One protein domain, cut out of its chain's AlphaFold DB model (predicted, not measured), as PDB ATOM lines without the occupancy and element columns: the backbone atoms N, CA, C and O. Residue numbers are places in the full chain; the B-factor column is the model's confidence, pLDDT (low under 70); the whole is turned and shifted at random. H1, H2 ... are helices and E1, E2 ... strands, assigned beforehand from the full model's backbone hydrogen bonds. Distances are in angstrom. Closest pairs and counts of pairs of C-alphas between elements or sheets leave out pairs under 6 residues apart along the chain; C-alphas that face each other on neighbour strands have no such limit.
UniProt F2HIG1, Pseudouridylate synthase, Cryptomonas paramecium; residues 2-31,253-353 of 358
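This is residues 2 to 31 and 253 to 353 of the 358 residues of the protein "Pseudouridylate synthase" of Cryptomonas paramecium (UniProt F2HIG1). With little regular structure, this is a strongly twisted five-stranded sheet with H1 over one face; H2 hangs on a long link, its residues 336 to 340 and 343 to 346 sticking out. The printed part has 131 residues, 47 in named elements, ordered E1, H1, E2, E3, E4, E5, H2, class mixed. The mixed sheet runs E2 E1 E3 E4 E5. The whole is only just compact, close to loose (radius of gyration of the C-alphas 16.5 A), spanning 59 by 34 by 27 A.

Residues 2 to 31 hold no named element. E1, residues 253 to 256, starts at C-alpha (280.151, 198.902, 213.152). H1 is 258 to 265, E2 275 to 278, E3 287 to 291, E4 297 to 303, and E5 314 to 321, 16.9 A long. H2, 336 to 346, 15.3 A long, ends at C-alpha (243.536, 212.726, 227.644).

E2 and E1 are antiparallel, N 255 to O 277 2.8 A; E1 and E3 parallel, N 254 to O 289 2.8 A. E3, E4 and E5 form a meander of two hairpins, each strand the antiparallel neighbour of the one before, with N 288 to O 301 2.8 A and N 302 to O 317 2.8 A. H1 is on the sheet, height 8.2 A; its closest C-alphas to E4 are Val 261 and Val 298, 7.0 A. In H2 every O i to N i+4 pair is within hydrogen-bond range, in H1 2 of 4.

Residues 32 to 252 are cut out, C-alphas 31 and 253 being 16.2 A apart. The link E5 to H2 is long, 14 residues. Confidence is under 70 in 23 residues, among them 20 to 27 and 306 to 313.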
ATOM      1  N   GLU A   2     282.506 174.450 207.459       34.72
ATOM      2  CA  GLU A   2     282.837 175.836 207.123       34.72
ATOM      3  C   GLU A   2     281.724 176.758 207.638       34.72
ATOM      4  O   GLU A   2     280.582 176.698 207.183       34.72
ATOM      5  N   LYS A   3     282.032 177.592 208.640       44.81
ATOM      6  CA  LYS A   3     281.115 178.631 209.122       44.81
ATOM      7  C   LYS A   3     280.651 179.430 207.904       44.81
ATOM      8  O   LYS A   3     281.483 180.095 207.288       44.81
ATOM      9  N   LYS A   4     279.352 179.369 207.564       54.78
ATOM     10  CA  LYS A   4     278.728 180.186 206.504       54.78
ATOM     11  C   LYS A   4     279.302 181.603 206.587       54.78
ATOM     12  O   LYS A   4     279.074 182.303 207.576       54.78
ATOM     13  N   LYS A   5     280.122 181.996 205.606       78.06
ATOM     14  CA  LYS A   5     280.805 183.296 205.607       78.06
ATOM     15  C   LYS A   5     279.740 184.374 205.414       78.06
ATOM     16  O   LYS A   5     279.186 184.524 204.330       78.06
ATOM     17  N   TRP A   6     279.416 185.094 206.485       82.81
ATOM     18  CA  TRP A   6     278.437 186.177 206.438       82.81
ATOM     19  C   TRP A   6     278.938 187.296 205.506       82.81
ATOM     20  O   TRP A   6     280.103 187.696 205.619       82.81
ATOM     21  N   PRO A   7     278.091 187.817 204.600       87.88
ATOM     22  CA  PRO A   7     278.520 188.787 203.601       87.88
ATOM     23  C   PRO A   7     278.659 190.208 204.170       87.88
ATOM     24  O   PRO A   7     277.963 190.594 205.114       87.88
ATOM     25  N   LEU A   8     279.501 191.023 203.525       90.50
ATOM     26  CA  LEU A   8     279.583 192.479 203.715       90.50
ATOM     27  C   LEU A   8     279.731 192.895 205.193       90.50
ATOM     28  O   LEU A   8     280.601 192.407 205.914       90.50
ATOM     29  N   LEU A   9     278.850 193.787 205.656       91.06
ATOM     30  CA  LEU A   9     278.814 194.335 207.008       91.06
ATOM     31  C   LEU A   9     278.373 193.326 208.070       91.06
ATOM     32  O   LEU A   9     278.396 193.673 209.247       91.06
ATOM     33  N   LEU A  10     278.023 192.092 207.706       91.12
ATOM     34  CA  LEU A  10     277.792 191.011 208.665       91.12
ATOM     35  C   LEU A  10     279.016 190.102 208.838       91.12
ATOM     36  O   LEU A  10     278.990 189.182 209.654       91.12
ATOM     37  N   LYS A  11     280.122 190.362 208.128       89.38
ATOM     38  CA  LYS A  11     281.379 189.641 208.349       89.38
ATOM     39  C   LYS A  11     281.818 189.786 209.809       89.38
ATOM     40  O   LYS A  11     281.848 190.898 210.336       89.38
ATOM     41  N   ASN A  12     282.161 188.674 210.456       87.38
ATOM     42  CA  ASN A  12     282.539 188.618 211.874       87.38
ATOM     43  C   ASN A  12     281.441 189.117 212.839       87.38
ATOM     44  O   ASN A  12     281.739 189.589 213.926       87.38
ATOM     45  N   TYR A  13     280.160 188.995 212.478       86.94
ATOM     46  CA  TYR A  13     279.050 189.411 213.348       86.94
ATOM     47  C   TYR A  13     279.080 188.759 214.743       86.94
ATOM     48  O   TYR A  13     278.749 189.396 215.741       86.94
ATOM     49  N   LEU A  14     279.497 187.490 214.815       86.00
ATOM     50  CA  LEU A  14     279.575 186.730 216.066       86.00
ATOM     51  C   LEU A  14     280.692 187.206 217.004       86.00
ATOM     52  O   LEU A  14     280.596 186.951 218.196       86.00
ATOM     53  N   SER A  15     281.717 187.901 216.497       86.50
ATOM     54  CA  SER A  15     282.803 188.426 217.333       86.50
ATOM     55  C   SER A  15     282.478 189.790 217.949       86.50
ATOM     56  O   SER A  15     283.343 190.393 218.564       86.50
ATOM     57  N   MET A  16     281.278 190.336 217.725       87.19
ATOM     58  CA  MET A  16     280.884 191.631 218.280       87.19
ATOM     59  C   MET A  16     280.318 191.472 219.693       87.19
ATOM     60  O   MET A  16     279.484 190.594 219.927       87.19
ATOM     61  N   ASN A  17     280.664 192.395 220.593       85.62
ATOM     62  CA  ASN A  17     280.120 192.438 221.948       85.62
ATOM     63  C   ASN A  17     278.605 192.559 221.943       85.62
ATOM     64  O   ASN A  17     278.030 193.473 221.340       85.62
ATOM     65  N   LEU A  18     277.965 191.654 222.672       83.06
ATOM     66  CA  LEU A  18     276.527 191.609 222.843       83.06
ATOM     67  C   LEU A  18     276.123 192.464 224.043       83.06
ATOM     68  O   LEU A  18     276.589 192.240 225.153       83.06
ATOM     69  N   GLN A  19     275.242 193.440 223.826       73.31
ATOM     70  CA  GLN A  19     274.758 194.311 224.902       73.31
ATOM     71  C   GLN A  19     273.420 193.862 225.479       73.31
ATOM     72  O   GLN A  19     273.192 194.005 226.677       73.31
ATOM     73  N   LYS A  20     272.505 193.367 224.635       65.69
ATOM     74  CA  LYS A  20     271.190 192.858 225.054       65.69
ATOM     75  C   LYS A  20     270.771 191.689 224.165       65.69
ATOM     76  O   LYS A  20     270.799 191.808 222.940       65.69
ATOM     77  N   ASN A  21     270.313 190.598 224.781       55.47
ATOM     78  CA  ASN A  21     269.636 189.499 224.093       55.47
ATOM     79  C   ASN A  21     268.203 189.941 223.793       55.47
ATOM     80  O   ASN A  21     267.323 189.840 224.637       55.47
ATOM     81  N   PHE A  22     267.969 190.526 222.621       56.88
ATOM     82  CA  PHE A  22     266.616 190.870 222.188       56.88
ATOM     83  C   PHE A  22     266.431 190.458 220.733       56.88
ATOM     84  O   PHE A  22     267.003 191.069 219.829       56.88
ATOM     85  N   PHE A  23     265.604 189.439 220.524       52.06
ATOM     86  CA  PHE A  23     265.190 188.973 219.210       52.06
ATOM     87  C   PHE A  23     263.701 189.268 219.043       52.06
ATOM     88  O   PHE A  23     262.849 188.564 219.563       52.06
ATOM     89  N   LEU A  24     263.386 190.336 218.316       53.84
ATOM     90  CA  LEU A  24     262.099 190.449 217.636       53.84
ATOM     91  C   LEU A  24     262.415 190.391 216.148       53.84
ATOM     92  O   LEU A  24     262.955 191.341 215.576       53.84
ATOM     93  N   SER A  25     262.147 189.237 215.541       51.91
ATOM     94  CA  SER A  25     262.236 189.049 214.099       51.91
ATOM     95  C   SER A  25     261.144 189.883 213.439       51.91
ATOM     96  O   SER A  25     259.961 189.559 213.532       51.91
ATOM     97  N   VAL A  26     261.523 190.977 212.779       57.47
ATOM     98  CA  VAL A  26     260.566 191.803 212.036       57.47
ATOM     99  C   VAL A  26     260.704 191.556 210.540       57.47
ATOM    100  O   VAL A  26     261.802 191.619 209.983       57.47
ATOM    101  N   LYS A  27     259.558 191.343 209.885       60.25
ATOM    102  CA  LYS A  27     259.415 190.989 208.462       60.25
ATOM    103  C   LYS A  27     260.019 192.008 207.473       60.25
ATOM    104  O   LYS A  27     260.282 191.648 206.337       60.25
ATOM    105  N   ARG A  28     260.266 193.263 207.880       70.62
ATOM    106  CA  ARG A  28     260.678 194.362 206.974       70.62
ATOM    107  C   ARG A  28     262.177 194.515 206.713       70.62
ATOM    108  O   ARG A  28     262.534 195.257 205.809       70.62
ATOM    109  N   GLN A  29     263.052 193.876 207.488       78.44
ATOM    110  CA  GLN A  29     264.486 193.967 207.198       78.44
ATOM    111  C   GLN A  29     264.798 193.164 205.937       78.44
ATOM    112  O   GLN A  29     264.295 192.047 205.797       78.44
ATOM    113  N   VAL A  30     265.675 193.655 205.065       85.50
ATOM    114  CA  VAL A  30     266.087 192.942 203.846       85.50
ATOM    115  C   VAL A  30     267.612 192.834 203.829       85.50
ATOM    116  O   VAL A  30     268.306 193.709 204.340       85.50
ATOM    117  N   PHE A  31     268.167 191.734 203.317       89.94
ATOM    118  CA  PHE A  31     269.616 191.670 203.117       89.94
ATOM    119  C   PHE A  31     270.003 192.581 201.942       89.94
ATOM    120  O   PHE A  31     269.238 192.672 200.982       89.94
ATOM    121  N   ARG A 253     281.607 199.116 213.278       91.81
ATOM    122  CA  ARG A 253     280.151 198.902 213.152       91.81
ATOM    123  C   ARG A 253     279.429 198.825 214.497       91.81
ATOM    124  O   ARG A 253     279.939 198.292 215.483       91.81
ATOM    125  N   VAL A 254     278.187 199.301 214.504       92.81
ATOM    126  CA  VAL A 254     277.230 199.185 215.612       92.81
ATOM    127  C   VAL A 254     275.906 198.677 215.071       92.81
ATOM    128  O   VAL A 254     275.330 199.262 214.156       92.81
ATOM    129  N   VAL A 255     275.404 197.600 215.664       92.50
ATOM    130  CA  VAL A 255     274.140 196.970 215.289       92.50
ATOM    131  C   VAL A 255     273.037 197.509 216.182       92.50
ATOM    132  O   VAL A 255     273.133 197.440 217.410       92.50
ATOM    133  N   ILE A 256     271.969 198.010 215.570       91.75
ATOM    134  CA  ILE A 256     270.851 198.631 216.285       91.75
ATOM    135  C   ILE A 256     269.568 197.809 216.234       91.75
ATOM    136  O   ILE A 256     269.339 196.988 215.342       91.75
ATOM    137  N   LYS A 257     268.683 198.094 217.190       88.44
ATOM    138  CA  LYS A 257     267.313 197.587 217.217       88.44
ATOM    139  C   LYS A 257     266.500 198.137 216.060       88.44
ATOM    140  O   LYS A 257     266.569 199.323 215.740       88.44
ATOM    141  N   PHE A 258     265.628 197.283 215.529       87.25
ATOM    142  CA  PHE A 258     264.644 197.634 214.505       87.25
ATOM    143  C   PHE A 258     263.845 198.897 214.868       87.25
ATOM    144  O   PHE A 258     263.695 199.799 214.047       87.25
ATOM    145  N   SER A 259     263.402 199.009 216.125       86.75
ATOM    146  CA  SER A 259     262.631 200.155 216.630       86.75
ATOM    147  C   SER A 259     263.369 201.491 216.557       86.75
ATOM    148  O   SER A 259     262.736 202.544 216.543       86.75
ATOM    149  N   SER A 260     264.700 201.458 216.530       89.31
ATOM    150  CA  SER A 260     265.556 202.644 216.543       89.31
ATOM    151  C   SER A 260     265.977 203.093 215.141       89.31
ATOM    152  O   SER A 260     266.433 204.227 214.988       89.31
ATOM    153  N   VAL A 261     265.788 202.257 214.113       91.81
ATOM    154  CA  VAL A 261     266.229 202.543 212.737       91.81
ATOM    155  C   VAL A 261     265.596 203.829 212.215       91.81
ATOM    156  O   VAL A 261     266.307 204.764 211.844       91.81
ATOM    157  N   ASN A 262     264.264 203.930 212.256       92.31
ATOM    158  CA  ASN A 262     263.592 205.106 211.713       92.31
ATOM    159  C   ASN A 262     263.939 206.371 212.518       92.31
ATOM    160  O   ASN A 262     264.131 207.426 211.929       92.31
ATOM    161  N   SER A 263     264.099 206.291 213.848       91.88
ATOM    162  CA  SER A 263     264.465 207.479 214.646       91.88
ATOM    163  C   SER A 263     265.814 208.058 214.227       91.88
ATOM    164  O   SER A 263     265.963 209.273 214.136       91.88
ATOM    165  N   ILE A 264     266.767 207.190 213.891       93.62
ATOM    166  CA  ILE A 264     268.098 207.589 213.423       93.62
ATOM    167  C   ILE A 264     268.019 208.174 212.014       93.62
ATOM    168  O   ILE A 264     268.691 209.161 211.739       93.62
ATOM    169  N   CYS A 265     267.143 207.651 211.147       93.44
ATOM    170  CA  CYS A 265     266.888 208.237 209.825       93.44
ATOM    171  C   CYS A 265     266.341 209.677 209.914       93.44
ATOM    172  O   CYS A 265     266.564 210.487 209.014       93.44
ATOM    173  N   TYR A 266     265.656 210.016 211.012       92.69
ATOM    174  CA  TYR A 266     265.216 211.378 211.332       92.69
ATOM    175  C   TYR A 266     266.279 212.228 212.054       92.69
ATOM    176  O   TYR A 266     266.017 213.390 212.346       92.69
ATOM    177  N   GLY A 267     267.473 211.686 212.308       90.31
ATOM    178  CA  GLY A 267     268.591 212.397 212.935       90.31
ATOM    179  C   GLY A 267     268.653 212.280 214.459       90.31
ATOM    180  O   GLY A 267     269.479 212.942 215.084       90.31
ATOM    181  N   ALA A 268     267.820 211.439 215.082       91.06
ATOM    182  CA  ALA A 268     267.901 211.218 216.522       91.06
ATOM    183  C   ALA A 268     269.231 210.553 216.908       91.06
ATOM    184  O   ALA A 268     269.712 209.642 216.231       91.06
ATOM    185  N   ALA A 269     269.797 210.972 218.039       91.06
ATOM    186  CA  ALA A 269     271.008 210.367 218.576       91.06
ATOM    187  C   ALA A 269     270.745 208.954 219.131       91.06
ATOM    188  O   ALA A 269     269.676 208.664 219.681       91.06
ATOM    189  N   LEU A 270     271.737 208.068 219.012       89.88
ATOM    190  CA  LEU A 270     271.624 206.673 219.430       89.88
ATOM    191  C   LEU A 270     271.965 206.526 220.919       89.88
ATOM    192  O   LEU A 270     273.092 206.773 221.354       89.88
ATOM    193  N   LYS A 271     270.968 206.091 221.693       87.56
ATOM    194  CA  LYS A 271     271.090 205.745 223.118       87.56
ATOM    195  C   LYS A 271     271.367 204.251 223.293       87.56
ATOM    196  O   LYS A 271     270.975 203.453 222.441       87.56
ATOM    197  N   THR A 272     271.906 203.864 224.448       83.75
ATOM    198  CA  THR A 272     272.237 202.470 224.826       83.75
ATOM    199  C   THR A 272     271.099 201.489 224.574       83.75
ATOM    200  O   THR A 272     271.299 200.403 224.045       83.75
ATOM    201  N   ARG A 273     269.859 201.890 224.878       83.19
ATOM    202  CA  ARG A 273     268.674 201.031 224.712       83.19
ATOM    203  C   ARG A 273     268.434 200.578 223.271       83.19
ATOM    204  O   ARG A 273     267.770 199.558 223.085       83.19
ATOM    205  N   GLY A 274     268.918 201.339 222.289       86.62
ATOM    206  CA  GLY A 274     268.780 201.048 220.863       86.62
ATOM    207  C   GLY A 274     269.906 200.191 220.289       86.62
ATOM    208  O   GLY A 274     269.810 199.803 219.130       86.62
ATOM    209  N   ILE A 275     270.948 199.895 221.066       88.75
ATOM    210  CA  ILE A 275     272.113 199.127 220.629       88.75
ATOM    211  C   ILE A 275     271.897 197.644 220.952       88.75
ATOM    212  O   ILE A 275     271.351 197.297 222.000       88.75
ATOM    213  N   ILE A 276     272.287 196.774 220.021       88.81
ATOM    214  CA  ILE A 276     272.272 195.315 220.185       88.81
ATOM    215  C   ILE A 276     273.701 194.803 220.321       88.81
ATOM    216  O   ILE A 276     274.023 194.127 221.296       88.81
ATOM    217  N   ARG A 277     274.545 195.129 219.337       89.06
ATOM    218  CA  ARG A 277     275.945 194.710 219.284       89.06
ATOM    219  C   ARG A 277     276.849 195.870 218.912       89.06
ATOM    220  O   ARG A 277     276.462 196.740 218.131       89.06
ATOM    221  N   THR A 278     278.063 195.846 219.431       88.69
ATOM    222  CA  THR A 278     279.108 196.830 219.138       88.69
ATOM    223  C   THR A 278     280.422 196.119 218.913       88.69
ATOM    224  O   THR A 278     280.689 195.116 219.562       88.69
ATOM    225  N   GLU A 279     281.246 196.629 218.009       87.38
ATOM    226  CA  GLU A 279     282.605 196.115 217.875       87.38
ATOM    227  C   GLU A 279     283.488 196.497 219.063       87.38
ATOM    228  O   GLU A 279     283.246 197.493 219.750       87.38
ATOM    229  N   ASP A 280     284.533 195.698 219.266       77.38
ATOM    230  CA  ASP A 280     285.536 195.926 220.297       77.38
ATOM    231  C   ASP A 280     286.394 197.147 219.973       77.38
ATOM    232  O   ASP A 280     286.736 197.400 218.811       77.38
ATOM    233  N   VAL A 281     286.801 197.858 221.029       76.69
ATOM    234  CA  VAL A 281     287.784 198.949 220.974       76.69
ATOM    235  C   VAL A 281     287.334 200.102 220.069       76.69
ATOM    236  O   VAL A 281     287.900 200.379 219.011       76.69
ATOM    237  N   ILE A 282     286.306 200.817 220.521       81.62
ATOM    238  CA  ILE A 282     285.873 202.066 219.895       81.62
ATOM    239  C   ILE A 282     286.548 203.244 220.605       81.62
ATOM    240  O   ILE A 282     286.349 203.450 221.803       81.62
ATOM    241  N   LYS A 283     287.298 204.063 219.859       85.38
ATOM    242  CA  LYS A 283     287.908 205.289 220.390       85.38
ATOM    243  C   LYS A 283     286.892 206.431 220.436       85.38
ATOM    244  O   LYS A 283     286.039 206.564 219.556       85.38
ATOM    245  N   LYS A 284     287.011 207.301 221.443       87.44
ATOM    246  CA  LYS A 284     286.235 208.548 221.519       87.44
ATOM    247  C   LYS A 284     286.442 209.371 220.240       87.44
ATOM    248  O   LYS A 284     287.552 209.445 219.721       87.44
ATOM    249  N   ASN A 285     285.371 209.984 219.744       88.56
ATOM    250  CA  ASN A 285     285.301 210.769 218.506       88.56
ATOM    251  C   ASN A 285     285.574 209.993 217.207       88.56
ATOM    252  O   ASN A 285     285.700 210.602 216.144       88.56
ATOM    253  N   GLN A 286     285.617 208.662 217.252       88.81
ATOM    254  CA  GLN A 286     285.780 207.847 216.054       88.81
ATOM    255  C   GLN A 286     284.489 207.804 215.220       88.81
ATOM    256  O   GLN A 286     283.379 207.723 215.758       88.81
ATOM    257  N   GLU A 287     284.644 207.845 213.893       89.25
ATOM    258  CA  GLU A 287     283.555 207.639 212.934       89.25
ATOM    259  C   GLU A 287     283.186 206.154 212.856       89.25
ATOM    260  O   GLU A 287     284.045 205.286 212.686       89.25
ATOM    261  N   ILE A 288     281.893 205.872 212.986       91.56
ATOM    262  CA  ILE A 288     281.338 204.525 213.078       91.56
ATOM    263  C   ILE A 288     280.093 204.418 212.229       91.56
ATOM    264  O   ILE A 288     279.300 205.350 212.105       91.56
ATOM    265  N   ILE A 289     279.902 203.234 211.678       93.62
ATOM    266  CA  ILE A 289     278.746 202.898 210.884       93.62
ATOM    267  C   ILE A 289     277.678 202.228 211.742       93.62
ATOM    268  O   ILE A 289     277.943 201.321 212.529       93.62
ATOM    269  N   ILE A 290     276.440 202.670 211.555       94.69
ATOM    270  CA  ILE A 290     275.255 202.124 212.201       94.69
ATOM    271  C   ILE A 290     274.550 201.209 211.198       94.69
ATOM    272  O   ILE A 290     274.168 201.664 210.115       94.69
ATOM    273  N   ILE A 291     274.359 199.942 211.569       94.88
ATOM    274  CA  ILE A 291     273.746 198.911 210.722       94.88
ATOM    275  C   ILE A 291     272.520 198.264 211.362       94.88
ATOM    276  O   ILE A 291     272.394 198.177 212.586       94.88
ATOM    277  N   THR A 292     271.614 197.765 210.522       93.38
ATOM    278  CA  THR A 292     270.512 196.898 210.964       93.38
ATOM    279  C   THR A 292     271.003 195.476 211.257       93.38
ATOM    280  O   THR A 292     272.131 195.105 210.933       93.38
ATOM    281  N   LEU A 293     270.143 194.637 211.846       89.75
ATOM    282  CA  LEU A 293     270.440 193.216 212.087       89.75
ATOM    283  C   LEU A 293     270.727 192.424 210.798       89.75
ATOM    284  O   LEU A 293     271.489 191.465 210.846       89.75
ATOM    285  N   LYS A 294     270.160 192.836 209.655       89.88
ATOM    286  CA  LYS A 294     270.441 192.241 208.334       89.88
ATOM    287  C   LYS A 294     271.586 192.927 207.583       89.88
ATOM    288  O   LYS A 294     271.808 192.639 206.411       89.88
ATOM    289  N   GLY A 295     272.335 193.802 208.254       91.44
ATOM    290  CA  GLY A 295     273.540 194.414 207.699       91.44
ATOM    291  C   GLY A 295     273.276 195.549 206.719       91.44
ATOM    292  O   GLY A 295     274.159 195.871 205.933       91.44
ATOM    293  N   GLU A 296     272.089 196.157 206.743       93.50
ATOM    294  CA  GLU A 296     271.816 197.352 205.943       93.50
ATOM    295  C   GLU A 296     272.448 198.580 206.593       93.50
ATOM    296  O   GLU A 296     272.377 198.760 207.813       93.50
ATOM    297  N   LEU A 297     273.006 199.455 205.766       94.38
ATOM    298  CA  LEU A 297     273.637 200.692 206.196       94.38
ATOM    299  C   LEU A 297     272.594 201.771 206.531       94.38
ATOM    300  O   LEU A 297     271.868 202.239 205.656       94.38
ATOM    301  N   VAL A 298     272.531 202.196 207.798       94.75
ATOM    302  CA  VAL A 298     271.541 203.179 208.278       94.75
ATOM    303  C   VAL A 298     272.107 204.593 208.263       94.75
ATOM    304  O   VAL A 298     271.531 205.508 207.669       94.75
ATOM    305  N   ALA A 299     273.233 204.792 208.943       94.44
ATOM    306  CA  ALA A 299     273.833 206.105 209.136       94.44
ATOM    307  C   ALA A 299     275.310 205.986 209.515       94.44
ATOM    308  O   ALA A 299     275.760 204.942 209.988       94.44
ATOM    309  N   LEU A 300     276.038 207.089 209.369       92.94
ATOM    310  CA  LEU A 300     277.345 207.280 209.980       92.94
ATOM    311  C   LEU A 300     277.187 208.132 211.241       92.94
ATOM    312  O   LEU A 300     276.566 209.200 211.219       92.94
ATOM    313  N   GLY A 301     277.748 207.652 212.344       92.12
ATOM    314  CA  GLY A 301     277.763 208.313 213.640       92.12
ATOM    315  C   GLY A 301     279.178 208.589 214.138       92.12
ATOM    316  O   GLY A 301     280.148 208.002 213.669       92.12
ATOM    317  N   ILE A 302     279.283 209.494 215.102       91.06
ATOM    318  CA  ILE A 302     280.501 209.752 215.871       91.06
ATOM    319  C   ILE A 302     280.267 209.228 217.280       91.06
ATOM    320  O   ILE A 302     279.247 209.548 217.901       91.06
ATOM    321  N   TYR A 303     281.206 208.435 217.780       89.75
ATOM    322  CA  TYR A 303     281.169 207.948 219.151       89.75
ATOM    323  C   TYR A 303     281.590 209.036 220.143       89.75
ATOM    324  O   TYR A 303     282.645 209.641 219.980       89.75
ATOM    325  N   ILE A 304     280.775 209.307 221.165       86.00
ATOM    326  CA  ILE A 304     280.981 210.455 222.071       86.00
ATOM    327  C   ILE A 304     281.683 210.060 223.378       86.00
ATOM    328  O   ILE A 304     282.417 210.861 223.963       86.00
ATOM    329  N   HIS A 305     281.446 208.847 223.873       75.00
ATOM    330  CA  HIS A 305     281.903 208.431 225.202       75.00
ATOM    331  C   HIS A 305     283.184 207.596 225.139       75.00
ATOM    332  O   HIS A 305     283.620 207.236 224.063       75.00
ATOM    333  N   GLY A 306     283.869 207.386 226.264       62.16
ATOM    334  CA  GLY A 306     285.173 206.705 226.286       62.16
ATOM    335  C   GLY A 306     285.115 205.307 226.884       62.16
ATOM    336  O   GLY A 306     285.745 204.395 226.369       62.16
ATOM    337  N   VAL A 307     284.360 205.118 227.969       55.03
ATOM    338  CA  VAL A 307     284.489 203.907 228.784       55.03
ATOM    339  C   VAL A 307     283.144 203.617 229.467       55.03
ATOM    340  O   VAL A 307     282.666 204.426 230.258       55.03
ATOM    341  N   LYS A 308     282.545 202.464 229.129       59.06
ATOM    342  CA  LYS A 308     281.302 201.843 229.655       59.06
ATOM    343  C   LYS A 308     279.950 202.375 229.138       59.06
ATOM    344  O   LYS A 308     279.667 203.575 229.107       59.06
ATOM    345  N   PHE A 309     279.090 201.425 228.750       62.81
ATOM    346  CA  PHE A 309     277.689 201.648 228.382       62.81
ATOM    347  C   PHE A 309     276.828 201.805 229.650       62.81
ATOM    348  O   PHE A 309     276.682 200.865 230.417       62.81
ATOM    349  N   SER A 310     276.254 202.985 229.872       63.06
ATOM    350  CA  SER A 310     275.307 203.324 230.931       63.06
ATOM    351  C   SER A 310     273.955 203.639 230.294       63.06
ATOM    352  O   SER A 310     273.880 204.144 229.173       63.06
ATOM    353  N   GLU A 311     272.852 203.337 230.970       57.84
ATOM    354  CA  GLU A 311     271.542 203.273 230.309       57.84
ATOM    355  C   GLU A 311     270.972 204.622 229.836       57.84
ATOM    356  O   GLU A 311     270.139 204.658 228.925       57.84
ATOM    357  N   THR A 312     271.424 205.729 230.426       60.28
ATOM    358  CA  THR A 312     270.895 207.082 230.188       60.28
ATOM    359  C   THR A 312     271.692 207.903 229.173       60.28
ATOM    360  O   THR A 312     271.196 208.931 228.709       60.28
ATOM    361  N   LYS A 313     272.897 207.464 228.787       69.19
ATOM    362  CA  LYS A 313     273.826 208.275 227.983       69.19
ATOM    363  C   LYS A 313     273.609 208.132 226.471       69.19
ATOM    364  O   LYS A 313     273.083 207.134 225.966       69.19
ATOM    365  N   ILE A 314     274.003 209.176 225.742       73.31
ATOM    366  CA  ILE A 314     273.974 209.236 224.276       73.31
ATOM    367  C   ILE A 314     275.325 208.748 223.759       73.31
ATOM    368  O   ILE A 314     276.326 209.433 223.906       73.31
ATOM    369  N   TYR A 315     275.360 207.585 223.118       77.81
ATOM    370  CA  TYR A 315     276.627 206.967 222.718       77.81
ATOM    371  C   TYR A 315     277.102 207.410 221.344       77.81
ATOM    372  O   TYR A 315     278.298 207.627 221.154       77.81
ATOM    373  N   PHE A 316     276.172 207.579 220.401       84.50
ATOM    374  CA  PHE A 316     276.516 207.968 219.038       84.50
ATOM    375  C   PHE A 316     275.671 209.150 218.582       84.50
ATOM    376  O   PHE A 316     274.438 209.079 218.537       84.50
ATOM    377  N   LYS A 317     276.350 210.235 218.206       91.19
ATOM    378  CA  LYS A 317     275.731 211.364 217.511       91.19
ATOM    379  C   LYS A 317     275.719 211.053 216.025       91.19
ATOM    380  O   LYS A 317     276.754 210.707 215.460       91.19
ATOM    381  N   VAL A 318     274.559 211.168 215.389       92.38
ATOM    382  CA  VAL A 318     274.440 210.965 213.944       92.38
ATOM    383  C   VAL A 318     275.174 212.098 213.233       92.38
ATOM    384  O   VAL A 318     274.889 213.268 213.475       92.38
ATOM    385  N   LYS A 319     276.133 211.744 212.376       90.81
ATOM    386  CA  LYS A 319     276.856 212.690 211.521       90.81
ATOM    387  C   LYS A 319     276.170 212.831 210.168       90.81
ATOM    388  O   LYS A 319     276.005 213.941 209.679       90.81
ATOM    389  N   LYS A 320     275.787 211.704 209.559       90.75
ATOM    390  CA  LYS A 320     275.133 211.668 208.246       90.75
ATOM    391  C   LYS A 320     274.175 210.486 208.173       90.75
ATOM    392  O   LYS A 320     274.559 209.359 208.480       90.75
ATOM    393  N   THR A 321     272.935 210.733 207.773       92.81
ATOM    394  CA  THR A 321     271.943 209.683 207.514       92.81
ATOM    395  C   THR A 321     272.080 209.188 206.077       92.81
ATOM    396  O   THR A 321     272.309 209.981 205.167       92.81
ATOM    397  N   ILE A 322     271.997 207.871 205.880       93.25
ATOM    398  CA  ILE A 322     272.195 207.226 204.569       93.25
ATOM    399  C   ILE A 322     270.897 206.545 204.136       93.25
ATOM    400  O   ILE A 322     270.417 206.732 203.019       93.25
ATOM    401  N   MET A 323     270.278 205.800 205.050       92.88
ATOM    402  CA  MET A 323     268.980 205.184 204.827       92.88
ATOM    403  C   MET A 323     267.877 206.246 204.749       92.88
ATOM    404  O   MET A 323     267.816 207.183 205.550       92.88
ATOM    405  N   ARG A 324     266.977 206.091 203.771       90.44
ATOM    406  CA  ARG A 324     265.846 207.005 203.579       90.44
ATOM    407  C   ARG A 324     264.884 206.947 204.766       90.44
ATOM    408  O   ARG A 324     264.624 205.883 205.330       90.44
ATOM    409  N   LYS A 325     264.300 208.100 205.097       91.50
ATOM    410  CA  LYS A 325     263.223 208.223 206.091       91.50
ATOM    411  C   LYS A 325     262.033 207.348 205.682       91.50
ATOM    412  O   LYS A 325     261.763 207.202 204.494       91.50
ATOM    413  N   ASN A 326     261.322 206.791 206.664       88.69
ATOM    414  CA  ASN A 326     260.124 205.956 206.467       88.69
ATOM    415  C   ASN A 326     260.333 204.637 205.702       88.69
ATOM    416  O   ASN A 326     259.360 203.955 205.399       88.69
ATOM    417  N   THR A 327     261.577 204.225 205.453       87.19
ATOM    418  CA  THR A 327     261.892 202.832 205.072       87.19
ATOM    419  C   THR A 327     261.425 201.850 206.149       87.19
ATOM    420  O   THR A 327     260.906 200.774 205.861       87.19
ATOM    421  N   TYR A 328     261.543 202.271 207.407       88.31
ATOM    422  CA  TYR A 328     261.055 201.578 208.589       88.31
ATOM    423  C   TYR A 328     259.878 202.344 209.216       88.31
ATOM    424  O   TYR A 328     259.841 203.574 209.140       88.31
ATOM    425  N   PRO A 329     258.918 201.658 209.870       86.69
ATOM    426  CA  PRO A 329     257.794 202.322 210.524       86.69
ATOM    427  C   PRO A 329     258.255 203.204 211.694       86.69
ATOM    428  O   PRO A 329     259.290 202.967 212.324       86.69
ATOM    429  N   LYS A 330     257.483 204.248 212.004       86.00
ATOM    430  CA  LYS A 330     257.702 205.094 213.187       86.00
ATOM    431  C   LYS A 330     257.242 204.329 214.429       86.00
ATOM    432  O   LYS A 330     256.051 204.221 214.670       86.00
ATOM    433  N   LEU A 331     258.190 203.798 215.200       82.06
ATOM    434  CA  LEU A 331     257.898 202.997 216.399       82.06
ATOM    435  C   LEU A 331     258.091 203.746 217.721       82.06
ATOM    436  O   LEU A 331     257.816 203.212 218.796       82.06
ATOM    437  N   TRP A 332     258.560 204.992 217.683       75.56
ATOM    438  CA  TRP A 332     258.596 205.808 218.891       75.56
ATOM    439  C   TRP A 332     257.172 206.191 219.311       75.56
ATOM    440  O   TRP A 332     256.302 206.420 218.476       75.56
ATOM    441  N   LYS A 333     256.941 206.305 220.623       69.12
ATOM    442  CA  LYS A 333     255.640 206.663 221.223       69.12
ATOM    443  C   LYS A 333     254.487 205.654 221.000       69.12
ATOM    444  O   LYS A 333     253.333 206.024 221.210       69.12
ATOM    445  N   MET A 334     254.784 204.410 220.603       68.94
ATOM    446  CA  MET A 334     253.788 203.326 220.453       68.94
ATOM    447  C   MET A 334     253.859 202.249 221.549       68.94
ATOM    448  O   MET A 334     253.067 201.317 221.551       68.94
ATOM    449  N   GLY A 335     254.813 202.345 222.481       71.19
ATOM    450  CA  GLY A 335     254.915 201.386 223.585       71.19
ATOM    451  C   GLY A 335     253.790 201.548 224.611       71.19
ATOM    452  O   GLY A 335     253.265 202.647 224.772       71.19
ATOM    453  N   ILE A 336     253.504 200.481 225.364       74.50
ATOM    454  CA  ILE A 336     252.448 200.406 226.394       74.50
ATOM    455  C   ILE A 336     252.474 201.622 227.331       74.50
ATOM    456  O   ILE A 336     251.461 202.289 227.521       74.50
ATOM    457  N   PHE A 337     253.651 201.984 227.844       76.50
ATOM    458  CA  PHE A 337     253.819 203.161 228.701       76.50
ATOM    459  C   PHE A 337     253.537 204.485 227.989       76.50
ATOM    460  O   PHE A 337     253.029 205.418 228.600       76.50
ATOM    461  N   SER A 338     253.847 204.592 226.696       77.19
ATOM    462  CA  SER A 338     253.537 205.795 225.924       77.19
ATOM    463  C   SER A 338     252.045 205.913 225.639       77.19
ATOM    464  O   SER A 338     251.538 207.033 225.631       77.19
ATOM    465  N   SER A 339     251.358 204.797 225.395       81.19
ATOM    466  CA  SER A 339     249.907 204.768 225.207       81.19
ATOM    467  C   SER A 339     249.189 205.081 226.517       81.19
ATOM    468  O   SER A 339     248.377 205.998 226.535       81.19
ATOM    469  N   LYS A 340     249.583 204.451 227.636       83.88
ATOM    470  CA  LYS A 340     249.087 204.792 228.983       83.88
ATOM    471  C   LYS A 340     249.320 206.263 229.321       83.88
ATOM    472  O   LYS A 340     248.407 206.942 229.759       83.88
ATOM    473  N   LYS A 341     250.515 206.795 229.046       83.81
ATOM    474  CA  LYS A 341     250.811 208.217 229.267       83.81
ATOM    475  C   LYS A 341     249.926 209.134 228.418       83.81
ATOM    476  O   LYS A 341     249.489 210.158 228.919       83.81
ATOM    477  N   LYS A 342     249.657 208.785 227.153       82.75
ATOM    478  CA  LYS A 342     248.705 209.528 226.310       82.75
ATOM    479  C   LYS A 342     247.283 209.465 226.869       82.75
ATOM    480  O   LYS A 342     246.651 210.507 226.920       82.75
ATOM    481  N   LEU A 343     246.837 208.288 227.316       86.69
ATOM    482  CA  LEU A 343     245.530 208.099 227.948       86.69
ATOM    483  C   LEU A 343     245.389 208.954 229.211       86.69
ATOM    484  O   LEU A 343     244.392 209.643 229.368       86.69
ATOM    485  N   LEU A 344     246.423 208.990 230.054       86.62
ATOM    486  CA  LEU A 344     246.441 209.820 231.263       86.62
ATOM    487  C   LEU A 344     246.456 211.327 230.958       86.62
ATOM    488  O   LEU A 344     245.908 212.111 231.726       86.62
ATOM    489  N   PHE A 345     247.074 211.743 229.846       84.56
ATOM    490  CA  PHE A 345     246.967 213.124 229.365       84.56
ATOM    491  C   PHE A 345     245.556 213.439 228.854       84.56
ATOM    492  O   PHE A 345     245.065 214.531 229.113       84.56
ATOM    493  N   SER A 346     244.909 212.519 228.128       83.69
ATOM    494  CA  SER A 346     243.536 212.726 227.644       83.69
ATOM    495  C   SER A 346     242.501 212.691 228.765       83.69
ATOM    496  O   SER A 346     241.507 213.394 228.677       83.69
ATOM    497  N   SER A 347     242.739 211.920 229.825       87.38
ATOM    498  CA  SER A 347     241.850 211.828 230.986       87.38
ATOM    499  C   SER A 347     242.126 212.900 232.053       87.38
ATOM    500  O   SER A 347     241.613 212.794 233.157       87.38
ATOM    501  N   GLY A 348     242.991 213.884 231.780       84.31
ATOM    502  CA  GLY A 348     243.262 215.008 232.686       84.31
ATOM    503  C   GLY A 348     244.108 214.697 233.931       84.31
ATOM    504  O   GLY A 348     244.490 215.623 234.638       84.31
ATOM    505  N   PHE A 349     244.483 213.438 234.185       80.56
ATOM    506  CA  PHE A 349     245.289 213.050 235.358       80.56
ATOM    507  C   PHE A 349     246.764 213.478 235.269       80.56
ATOM    508  O   PHE A 349     247.498 213.413 236.255       80.56
ATOM    509  N   LEU A 350     247.240 213.883 234.088       78.12
ATOM    510  CA  LEU A 350     248.618 214.308 233.850       78.12
ATOM    511  C   LEU A 350     248.641 215.657 233.123       78.12
ATOM    512  O   LEU A 350     248.150 215.772 232.005       78.12
ATOM    513  N   PHE A 351     249.300 216.659 233.707       75.44
ATOM    514  CA  PHE A 351     249.504 217.965 233.074       75.44
ATOM    515  C   PHE A 351     250.867 218.041 232.377       75.44
ATOM    516  O   PHE A 351     251.879 217.520 232.860       75.44
ATOM    517  N   LYS A 352     250.929 218.696 231.210       65.81
ATOM    518  CA  LYS A 352     252.221 219.021 230.589       65.81
ATOM    519  C   LYS A 352     252.879 220.098 231.447       65.81
ATOM    520  O   LYS A 352     252.422 221.235 231.434       65.81
ATOM    521  N   LYS A 353     253.978 219.775 232.139       62.16
ATOM    522  CA  LYS A 353     254.867 220.815 232.677       62.16
ATOM    523  C   LYS A 353     255.306 221.704 231.508       62.16
ATOM    524  O   LYS A 353     255.999 221.219 230.610       62.16
TER     525      LYS A 353